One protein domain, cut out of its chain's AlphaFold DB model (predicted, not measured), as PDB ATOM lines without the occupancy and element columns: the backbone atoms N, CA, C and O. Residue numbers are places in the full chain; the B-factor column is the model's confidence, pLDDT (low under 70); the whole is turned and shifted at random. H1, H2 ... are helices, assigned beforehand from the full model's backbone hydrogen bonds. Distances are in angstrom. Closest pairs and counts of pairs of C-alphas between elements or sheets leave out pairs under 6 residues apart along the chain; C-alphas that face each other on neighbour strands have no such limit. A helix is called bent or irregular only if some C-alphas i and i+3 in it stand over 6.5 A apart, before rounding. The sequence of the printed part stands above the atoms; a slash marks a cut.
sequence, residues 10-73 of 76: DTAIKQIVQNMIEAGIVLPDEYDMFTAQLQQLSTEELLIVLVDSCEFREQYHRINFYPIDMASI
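What this domain is: This is residues 10 to 73 of the 76 residues of an uncharacterized protein of marine sediment metagenome (UniProt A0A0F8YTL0). The longest helix, H3, and the shorter H2 open away from their link like a V, with H1 set between them and touching both; from the far end of H3 a tail leaves this three-helix body, and its residues 66 to 73 stick out free, ending in the one-turn helix H4. H1 runs the same way as H3, and H2 runs opposite to both. The printed part has 64 residues with four named helices, in the order H1, H2, H3, H4 along the chain, and no named strand; the class is all helix. The whole is loose, with a radius of gyration of the C-alphas of 13.5 A and spans of 46 by 23 by 15 A, and the free tail adds to its length: the body without residues 66 to 73 spans 33 by 23 by 14 A.

Where its parts are: Start with the longest helix, H3, residues 43 to 60. Find C-alpha 43 at (127.806, 125.033, 175.164); from there the helix runs 25.5 A to C-alpha 60 at (141.442, 121.345, 196.372). Go back to the first printed residue for H1, residues 10 to 22, whose C-alpha 10 is at (136.998, 131.510, 175.386); it covers 18.2 A from first to last C-alpha. Then look at residues 28 to 38 for H2, 15.4 A long. H2 is irregular: the C-alphas of Asp 29 and Asp 32 are 7.4 A apart. Last comes H4, residues 70 to 73, which measures 5.2 A and ends at C-alpha 73, at (163.382, 111.035, 198.487).

How they stand to each other: Begin at H3, residues 43 to 60, and look for H1, residues 10 to 22, which touches it. The two touch, with 19 pairs of C-alphas within 8 A, and their closest C-alphas are those of Asn 19 and Arg 57, 5.3 A apart. They run the same way at a shallow tilt of 26 degrees, with their centres 9.0 A apart. From H1 move on to H2, which H1 touches with 7 pairs of C-alphas within 8 A. Here the closest C-alphas are those of Ile 13 and Leu 38, at 6.5 A. H1 and H2 form a helical hairpin: they run opposite ways, at a steep tilt of 40 degrees. Now compare H2 with H3, which are close but not clearly touching. Their closest C-alphas, of Leu 38 and Leu 46, are 6.8 A apart, while their centres are 15.5 A apart. H2 and H3 run opposite ways at a shallow tilt of 31 degrees. H4 is apart from H1, H2 and H3. In the backbones of H1 and H3, every pair of O i and N i+4 is within hydrogen-bond range; in H2 it is 5 of 7, and H4 is too short for such a pair.

The domain as a whole: The two C-alphas farthest apart are those of Thr 43 and Ser 72, at 46.0 A, and the first and last printed C-alphas are 40.6 A apart. The links from H1 to H2, with 5 residues, and from H2 to H3, with 4, are tight; the link from H3 to H4, with 9, is short, and no link is long. The printed part has no cut. Read the B-factor column for the model's confidence: the mean pLDDT of the printed part is 82.0, but residues 61 to 73 are under 70. Within that stretch, residues 66 to 73 stand free, of which 70 to 73 belong to H4, whose mean pLDDT is 53.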
ATOM      1  N   ASP A  10     135.567 131.433 175.081       90.00
ATOM      2  CA  ASP A  10     136.998 131.510 175.386       90.00
ATOM      3  C   ASP A  10     137.263 131.890 176.845       90.00
ATOM      4  O   ASP A  10     138.169 131.348 177.474       90.00
ATOM      5  N   THR A  11     136.459 132.792 177.417       89.75
ATOM      6  CA  THR A  11     136.565 133.118 178.848       89.75
ATOM      7  C   THR A  11     136.148 131.949 179.736       89.75
ATOM      8  O   THR A  11     136.773 131.744 180.772       89.75
ATOM      9  N   ALA A  12     135.151 131.156 179.326       90.44
ATOM     10  CA  ALA A  12     134.743 129.949 180.043       90.44
ATOM     11  C   ALA A  12     135.871 128.915 180.056       90.44
ATOM     12  O   ALA A  12     136.247 128.421 181.113       90.44
ATOM     13  N   ILE A  13     136.457 128.650 178.887       93.88
ATOM     14  CA  ILE A  13     137.556 127.698 178.722       93.88
ATOM     15  C   ILE A  13     138.770 128.141 179.534       93.88
ATOM     16  O   ILE A  13     139.291 127.353 180.314       93.88
ATOM     17  N   LYS A  14     139.175 129.413 179.443       91.25
ATOM     18  CA  LYS A  14     140.275 129.943 180.266       91.25
ATOM     19  C   LYS A  14     140.023 129.749 181.760       91.25
ATOM     20  O   LYS A  14     140.937 129.337 182.468       91.25
ATOM     21  N   GLN A  15     138.799 130.008 182.223       90.81
ATOM     22  CA  GLN A  15     138.441 129.832 183.629       90.81
ATOM     23  C   GLN A  15     138.481 128.360 184.054       90.81
ATOM     24  O   GLN A  15     139.029 128.064 185.112       90.81
ATOM     25  N   ILE A  16     137.949 127.450 183.231       93.88
ATOM     26  CA  ILE A  16     138.006 126.002 183.475       93.88
ATOM     27  C   ILE A  16     139.457 125.565 183.629       93.88
ATOM     28  O   ILE A  16     139.815 124.984 184.646       93.88
ATOM     29  N   VAL A  17     140.307 125.867 182.645       93.12
ATOM     30  CA  VAL A  17     141.701 125.412 182.664       93.12
ATOM     31  C   VAL A  17     142.436 125.966 183.883       93.12
ATOM     32  O   VAL A  17     143.123 125.216 184.571       93.12
ATOM     33  N   GLN A  18     142.240 127.246 184.206       89.81
ATOM     34  CA  GLN A  18     142.847 127.847 185.391       89.81
ATOM     35  C   GLN A  18     142.391 127.162 186.686       89.81
ATOM     36  O   GLN A  18     143.231 126.797 187.503       89.81
ATOM     37  N   ASN A  19     141.087 126.936 186.851       90.12
ATOM     38  CA  ASN A  19     140.544 126.243 188.019       90.12
ATOM     39  C   ASN A  19     141.121 124.825 188.168       90.12
ATOM     40  O   ASN A  19     141.437 124.399 189.276       90.12
ATOM     41  N   MET A  20     141.278 124.100 187.057       91.00
ATOM     42  CA  MET A  20     141.796 122.729 187.054       91.00
ATOM     43  C   MET A  20     143.303 122.667 187.342       91.00
ATOM     44  O   MET A  20     143.747 121.742 188.022       91.00
ATOM     45  N   ILE A  21     144.079 123.654 186.880       88.81
ATOM     46  CA  ILE A  21     145.499 123.808 187.237       88.81
ATOM     47  C   ILE A  21     145.641 124.147 188.724       88.81
ATOM     48  O   ILE A  21     146.442 123.532 189.422       88.81
ATOM     49  N   GLU A  22     144.843 125.089 189.234       84.81
ATOM     50  CA  GLU A  22     144.845 125.469 190.656       84.81
ATOM     51  C   GLU A  22     144.427 124.302 191.567       84.81
ATOM     52  O   GLU A  22     144.929 124.182 192.683       84.81
ATOM     53  N   ALA A  23     143.561 123.409 191.080       86.06
ATOM     54  CA  ALA A  23     143.196 122.168 191.759       86.06
ATOM     55  C   ALA A  23     144.258 121.053 191.642       86.06
ATOM     56  O   ALA A  23     144.120 120.016 192.291       86.06
ATOM     57  N   GLY A  24     145.299 121.230 190.820       86.69
ATOM     58  CA  GLY A  24     146.317 120.209 190.551       86.69
ATOM     59  C   GLY A  24     145.818 119.021 189.720       86.69
ATOM     60  O   GLY A  24     146.429 117.957 189.763       86.69
ATOM     61  N   ILE A  25     144.705 119.178 188.993       88.56
ATOM     62  CA  ILE A  25     144.120 118.129 188.139       88.56
ATOM     63  C   ILE A  25     144.746 118.141 186.743       88.56
ATOM     64  O   ILE A  25     144.908 117.088 186.135       88.56
ATOM     65  N   VAL A  26     145.083 119.330 186.240       88.75
ATOM     66  CA  VAL A  26     145.713 119.529 184.929       88.75
ATOM     67  C   VAL A  26     147.092 120.129 185.146       88.75
ATOM     68  O   VAL A  26     147.229 121.124 185.864       88.75
ATOM     69  N   LEU A  27     148.117 119.541 184.533       88.44
ATOM     70  CA  LEU A  27     149.468 120.086 184.587       88.44
ATOM     71  C   LEU A  27     149.640 121.236 183.575       88.44
ATOM     72  O   LEU A  27     148.960 121.272 182.546       88.44
ATOM     73  N   PRO A  28     150.550 122.201 183.819       81.62
ATOM     74  CA  PRO A  28     150.741 123.338 182.914       81.62
ATOM     75  C   PRO A  28     151.137 122.963 181.477       81.62
ATOM     76  O   PRO A  28     150.817 123.699 180.548       81.62
ATOM     77  N   ASP A  29     151.826 121.840 181.278       88.19
ATOM     78  CA  ASP A  29     152.226 121.318 179.967       88.19
ATOM     79  C   ASP A  29     151.077 120.635 179.205       88.19
ATOM     80  O   ASP A  29     151.132 120.510 177.983       88.19
ATOM     81  N   GLU A  30     149.992 120.276 179.892       86.88
ATOM     82  CA  GLU A  30     148.772 119.719 179.294       86.88
ATOM     83  C   GLU A  30     147.788 120.806 178.821       86.88
ATOM     84  O   GLU A  30     146.751 120.495 178.228       86.88
ATOM     85  N   TYR A  31     148.116 122.085 179.048       89.38
ATOM     86  CA  TYR A  31     147.249 123.240 178.789       89.38
ATOM     87  C   TYR A  31     146.658 123.250 177.374       89.38
ATOM     88  O   TYR A  31     145.440 123.380 177.206       89.38
ATOM     89  N   ASP A  32     147.503 123.104 176.350       91.44
ATOM     90  CA  ASP A  32     147.081 123.210 174.948       91.44
ATOM     91  C   ASP A  32     146.159 122.052 174.552       91.44
ATOM     92  O   ASP A  32     145.128 122.254 173.902       91.44
ATOM     93  N   MET A  33     146.493 120.837 174.995       94.62
ATOM     94  CA  MET A  33     145.690 119.643 174.743       94.62
ATOM     95  C   MET A  33     144.318 119.760 175.413       94.62
ATOM     96  O   MET A  33     143.293 119.523 174.770       94.62
ATOM     97  N   PHE A  34     144.288 120.151 176.686       94.12
ATOM     98  CA  PHE A  34     143.048 120.255 177.444       94.12
ATOM     99  C   PHE A  34     142.150 121.377 176.902       94.12
ATOM    100  O   PHE A  34     140.950 121.189 176.706       94.12
ATOM    101  N   THR A  35     142.740 122.514 176.524       95.19
ATOM    102  CA  THR A  35     142.027 123.610 175.849       95.19
ATOM    103  C   THR A  35     141.395 123.147 174.534       95.19
ATOM    104  O   THR A  35     140.234 123.460 174.262       95.19
ATOM    105  N   ALA A  36     142.121 122.368 173.724       95.69
ATOM    106  CA  ALA A  36     141.604 121.840 172.463       95.69
ATOM    107  C   ALA A  36     140.414 120.886 172.666       95.69
ATOM    108  O   ALA A  36     139.471 120.917 171.874       95.69
ATOM    109  N   GLN A  37     140.419 120.081 173.732       96.56
ATOM    110  CA  GLN A  37     139.289 119.216 174.091       96.56
ATOM    111  C   GLN A  37     138.060 120.038 174.501       96.56
ATOM    112  O   GLN A  37     136.965 119.805 173.993       96.56
ATOM    113  N   LEU A  38     138.240 121.061 175.342       96.62
ATOM    114  CA  LEU A  38     137.146 121.943 175.763       96.62
ATOM    115  C   LEU A  38     136.523 122.703 174.584       96.62
ATOM    116  O   LEU A  38     135.315 122.939 174.565       96.62
ATOM    117  N   GLN A  39     137.321 123.042 173.566       96.25
ATOM    118  CA  GLN A  39     136.825 123.677 172.342       96.25
ATOM    119  C   GLN A  39     135.902 122.778 171.508       96.25
ATOM    120  O   GLN A  39     135.136 123.312 170.707       96.25
ATOM    121  N   GLN A  40     135.897 121.460 171.710       96.62
ATOM    122  CA  GLN A  40     135.006 120.539 170.993       96.62
ATOM    123  C   GLN A  40     133.644 120.354 171.677       96.62
ATOM    124  O   GLN A  40     132.712 119.864 171.045       96.62
ATOM    125  N   LEU A  41     133.505 120.777 172.937       96.44
ATOM    126  CA  LEU A  41     132.282 120.587 173.718       96.44
ATOM    127  C   LEU A  41     131.131 121.469 173.230       96.44
ATOM    128  O   LEU A  41     131.321 122.627 172.848       96.44
ATOM    129  N   SER A  42     129.902 120.984 173.330       95.94
ATOM    130  CA  SER A  42     128.730 121.851 173.220       95.94
ATOM    131  C   SER A  42     128.738 122.930 174.314       95.94
ATOM    132  O   SER A  42     129.464 122.854 175.307       95.94
ATOM    133  N   THR A  43     127.934 123.981 174.141       90.94
ATOM    134  CA  THR A  43     127.806 125.033 175.164       90.94
ATOM    135  C   THR A  43     127.309 124.474 176.499       90.94
ATOM    136  O   THR A  43     127.760 124.925 177.544       90.94
ATOM    137  N   GLU A  44     126.402 123.497 176.468       92.56
ATOM    138  CA  GLU A  44     125.846 122.874 177.671       92.56
ATOM    139  C   GLU A  44     126.907 122.069 178.428       92.56
ATOM    140  O   GLU A  44     127.123 122.308 179.615       92.56
ATOM    141  N   GLU A  45     127.641 121.199 177.733       95.25
ATOM    142  CA  GLU A  45     128.744 120.430 178.322       95.25
ATOM    143  C   GLU A  45     129.820 121.351 178.902       95.25
ATOM    144  O   GLU A  45     130.302 121.132 180.009       95.25
ATOM    145  N   LEU A  46     130.159 122.432 178.192       93.50
ATOM    146  CA  LEU A  46     131.144 123.397 178.667       93.50
ATOM    147  C   LEU A  46     130.693 124.107 179.956       93.50
ATOM    148  O   LEU A  46     131.519 124.380 180.825       93.50
ATOM    149  N   LEU A  47     129.398 124.406 180.093       90.50
ATOM    150  CA  LEU A  47     128.849 125.005 181.312       90.50
ATOM    151  C   LEU A  47     128.892 124.036 182.494       90.50
ATOM    152  O   LEU A  47     129.215 124.465 183.599       90.50
ATOM    153  N   ILE A  48     128.613 122.750 182.264       92.44
ATOM    154  CA  ILE A  48     128.731 121.709 183.294       92.44
ATOM    155  C   ILE A  48     130.183 121.632 183.782       92.44
ATOM    156  O   ILE A  48     130.441 121.793 184.971       92.44
ATOM    157  N   VAL A  49     131.141 121.519 182.857       94.06
ATOM    158  CA  VAL A  49     132.572 121.463 183.197       94.06
ATOM    159  C   VAL A  49     133.037 122.732 183.924       94.06
ATOM    160  O   VAL A  49     133.875 122.666 184.823       94.06
ATOM    161  N   LEU A  50     132.490 123.902 183.578       91.12
ATOM    162  CA  LEU A  50     132.773 125.145 184.295       91.12
ATOM    163  C   LEU A  50     132.340 125.084 185.760       91.12
ATOM    164  O   LEU A  50     133.127 125.484 186.621       91.12
ATOM    165  N   VAL A  51     131.135 124.584 186.043       90.25
ATOM    166  CA  VAL A  51     130.642 124.410 187.417       90.25
ATOM    167  C   VAL A  51     131.532 123.430 188.179       90.25
ATOM    168  O   VAL A  51     132.079 123.807 189.216       90.25
ATOM    169  N   ASP A  52     131.785 122.249 187.613       92.31
ATOM    170  CA  ASP A  52     132.615 121.216 188.240       92.31
ATOM    171  C   ASP A  52     134.032 121.730 188.534       92.31
ATOM    172  O   ASP A  52     134.565 121.534 189.624       92.31
ATOM    173  N   SER A  53     134.642 122.473 187.599       90.81
ATOM    174  CA  SER A  53     135.975 123.056 187.801       90.81
ATOM    175  C   SER A  53     136.018 124.032 188.982       90.81
ATOM    176  O   SER A  53     137.015 124.086 189.702       90.81
ATOM    177  N   CYS A  54     134.942 124.791 189.215       88.19
ATOM    178  CA  CYS A  54     134.862 125.700 190.355       88.19
ATOM    179  C   CYS A  54     134.784 124.915 191.668       88.19
ATOM    180  O   CYS A  54     135.492 125.259 192.615       88.19
ATOM    181  N   GLU A  55     133.987 123.844 191.703       88.00
ATOM    182  CA  GLU A  55     133.891 122.955 192.863       88.00
ATOM    183  C   GLU A  55     135.229 122.273 193.158       88.00
ATOM    184  O   GLU A  55     135.673 122.264 194.307       88.00
ATOM    185  N   PHE A  56     135.919 121.769 192.130       85.88
ATOM    186  CA  PHE A  56     137.252 121.197 192.283       85.88
ATOM    187  C   PHE A  56     138.227 122.217 192.854       85.88
ATOM    188  O   PHE A  56     138.865 121.950 193.871       85.88
ATOM    189  N   ARG A  57     138.304 123.417 192.274       83.19
ATOM    190  CA  ARG A  57     139.174 124.466 192.805       83.19
ATOM    191  C   ARG A  57     138.878 124.741 194.281       83.19
ATOM    192  O   ARG A  57     139.810 124.861 195.061       83.19
ATOM    193  N   GLU A  58     137.616 124.815 194.695       82.56
ATOM    194  CA  GLU A  58     137.246 125.072 196.096       82.56
ATOM    195  C   GLU A  58     137.587 123.915 197.048       82.56
ATOM    196  O   GLU A  58     138.062 124.154 198.163       82.56
ATOM    197  N   GLN A  59     137.392 122.667 196.616       78.19
ATOM    198  CA  GLN A  59     137.743 121.473 197.393       78.19
ATOM    199  C   GLN A  59     139.263 121.323 197.544       78.19
ATOM    200  O   GLN A  59     139.758 121.027 198.635       78.19
ATOM    201  N   TYR A  60     140.002 121.570 196.462       70.44
ATOM    202  CA  TYR A  60     141.442 121.345 196.372       70.44
ATOM    203  C   TYR A  60     142.288 122.578 196.719       70.44
ATOM    204  O   TYR A  60     143.458 122.413 197.050       70.44
ATOM    205  N   HIS A  61     141.711 123.785 196.816       55.94
ATOM    206  CA  HIS A  61     142.409 124.975 197.337       55.94
ATOM    207  C   HIS A  61     142.932 124.798 198.770       55.94
ATOM    208  O   HIS A  61     143.782 125.566 199.219       55.94
ATOM    209  N   ARG A  62     142.407 123.814 199.512       48.69
ATOM    210  CA  ARG A  62     142.894 123.440 200.847       48.69
ATOM    211  C   ARG A  62     144.044 122.436 200.827       48.69
ATOM    212  O   ARG A  62     144.666 122.238 201.870       48.69
ATOM    213  N   ILE A  63     144.346 121.817 199.686       45.22
ATOM    214  CA  ILE A  63     145.528 120.972 199.544       45.22
ATOM    215  C   ILE A  63     146.699 121.890 199.207       45.22
ATOM    216  O   ILE A  63     146.988 122.179 198.051       45.22
ATOM    217  N   ASN A  64     147.383 122.368 200.248       42.81
ATOM    218  CA  ASN A  64     148.723 122.917 200.084       42.81
ATOM    219  C   ASN A  64     149.599 121.804 199.501       42.81
ATOM    220  O   ASN A  64     150.023 120.903 200.230       42.81
ATOM    221  N   PHE A  65     149.873 121.864 198.200       47.53
ATOM    222  CA  PHE A  65     151.009 121.164 197.624       47.53
ATOM    223  C   PHE A  65     152.259 121.784 198.247       47.53
ATOM    224  O   PHE A  65     152.798 122.774 197.757       47.53
ATOM    225  N   TYR A  66     152.710 121.233 199.373       47.28
ATOM    226  CA  TYR A  66     154.110 121.377 199.725       47.28
ATOM    227  C   TYR A  66     154.877 120.734 198.569       47.28
ATOM    228  O   TYR A  66     154.606 119.566 198.272       47.28
ATOM    229  N   PRO A  67     155.760 121.466 197.868       45.16
ATOM    230  CA  PRO A  67     156.592 120.846 196.857       45.16
ATOM    231  C   PRO A  67     157.308 119.680 197.529       45.16
ATOM    232  O   PRO A  67     157.994 119.860 198.538       45.16
ATOM    233  N   ILE A  68     157.070 118.472 197.020       51.31
ATOM    234  CA  ILE A  68     157.805 117.297 197.459       51.31
ATOM    235  C   ILE A  68     159.253 117.580 197.085       51.31
ATOM    236  O   ILE A  68     159.600 117.630 195.903       51.31
ATOM    237  N   ASP A  69     160.082 117.829 198.091       50.16
ATOM    238  CA  ASP A  69     161.509 117.986 197.890       50.16
ATOM    239  C   ASP A  69     162.081 116.632 197.460       50.16
ATOM    240  O   ASP A  69     162.362 115.756 198.281       50.16
ATOM    241  N   MET A  70     162.228 116.455 196.147       50.16
ATOM    242  CA  MET A  70     162.770 115.241 195.540       50.16
ATOM    243  C   MET A  70     164.200 114.946 196.014       50.16
ATOM    244  O   MET A  70     164.608 113.782 195.981       50.16
ATOM    245  N   ALA A  71     164.944 115.941 196.521       53.09
ATOM    246  CA  ALA A  71     166.249 115.698 197.132       53.09
ATOM    247  C   ALA A  71     166.124 114.794 198.374       53.09
ATOM    248  O   ALA A  71     166.955 113.909 198.565       53.09
ATOM    249  N   SER A  72     165.035 114.937 199.139       52.91
ATOM    250  CA  SER A  72     164.730 114.139 200.339       52.91
ATOM    251  C   SER A  72     164.397 112.674 200.042       52.91
ATOM    252  O   SER A  72     164.594 111.812 200.895       52.91
ATOM    253  N   ILE A  73     163.845 112.385 198.858       54.00
ATOM    254  CA  ILE A  73     163.382 111.035 198.487       54.00
ATOM    255  C   ILE A  73     164.531 110.183 197.929       54.00
ATOM    256  O   ILE A  73     164.499 108.962 198.037       54.00
TER     257      ILE A  73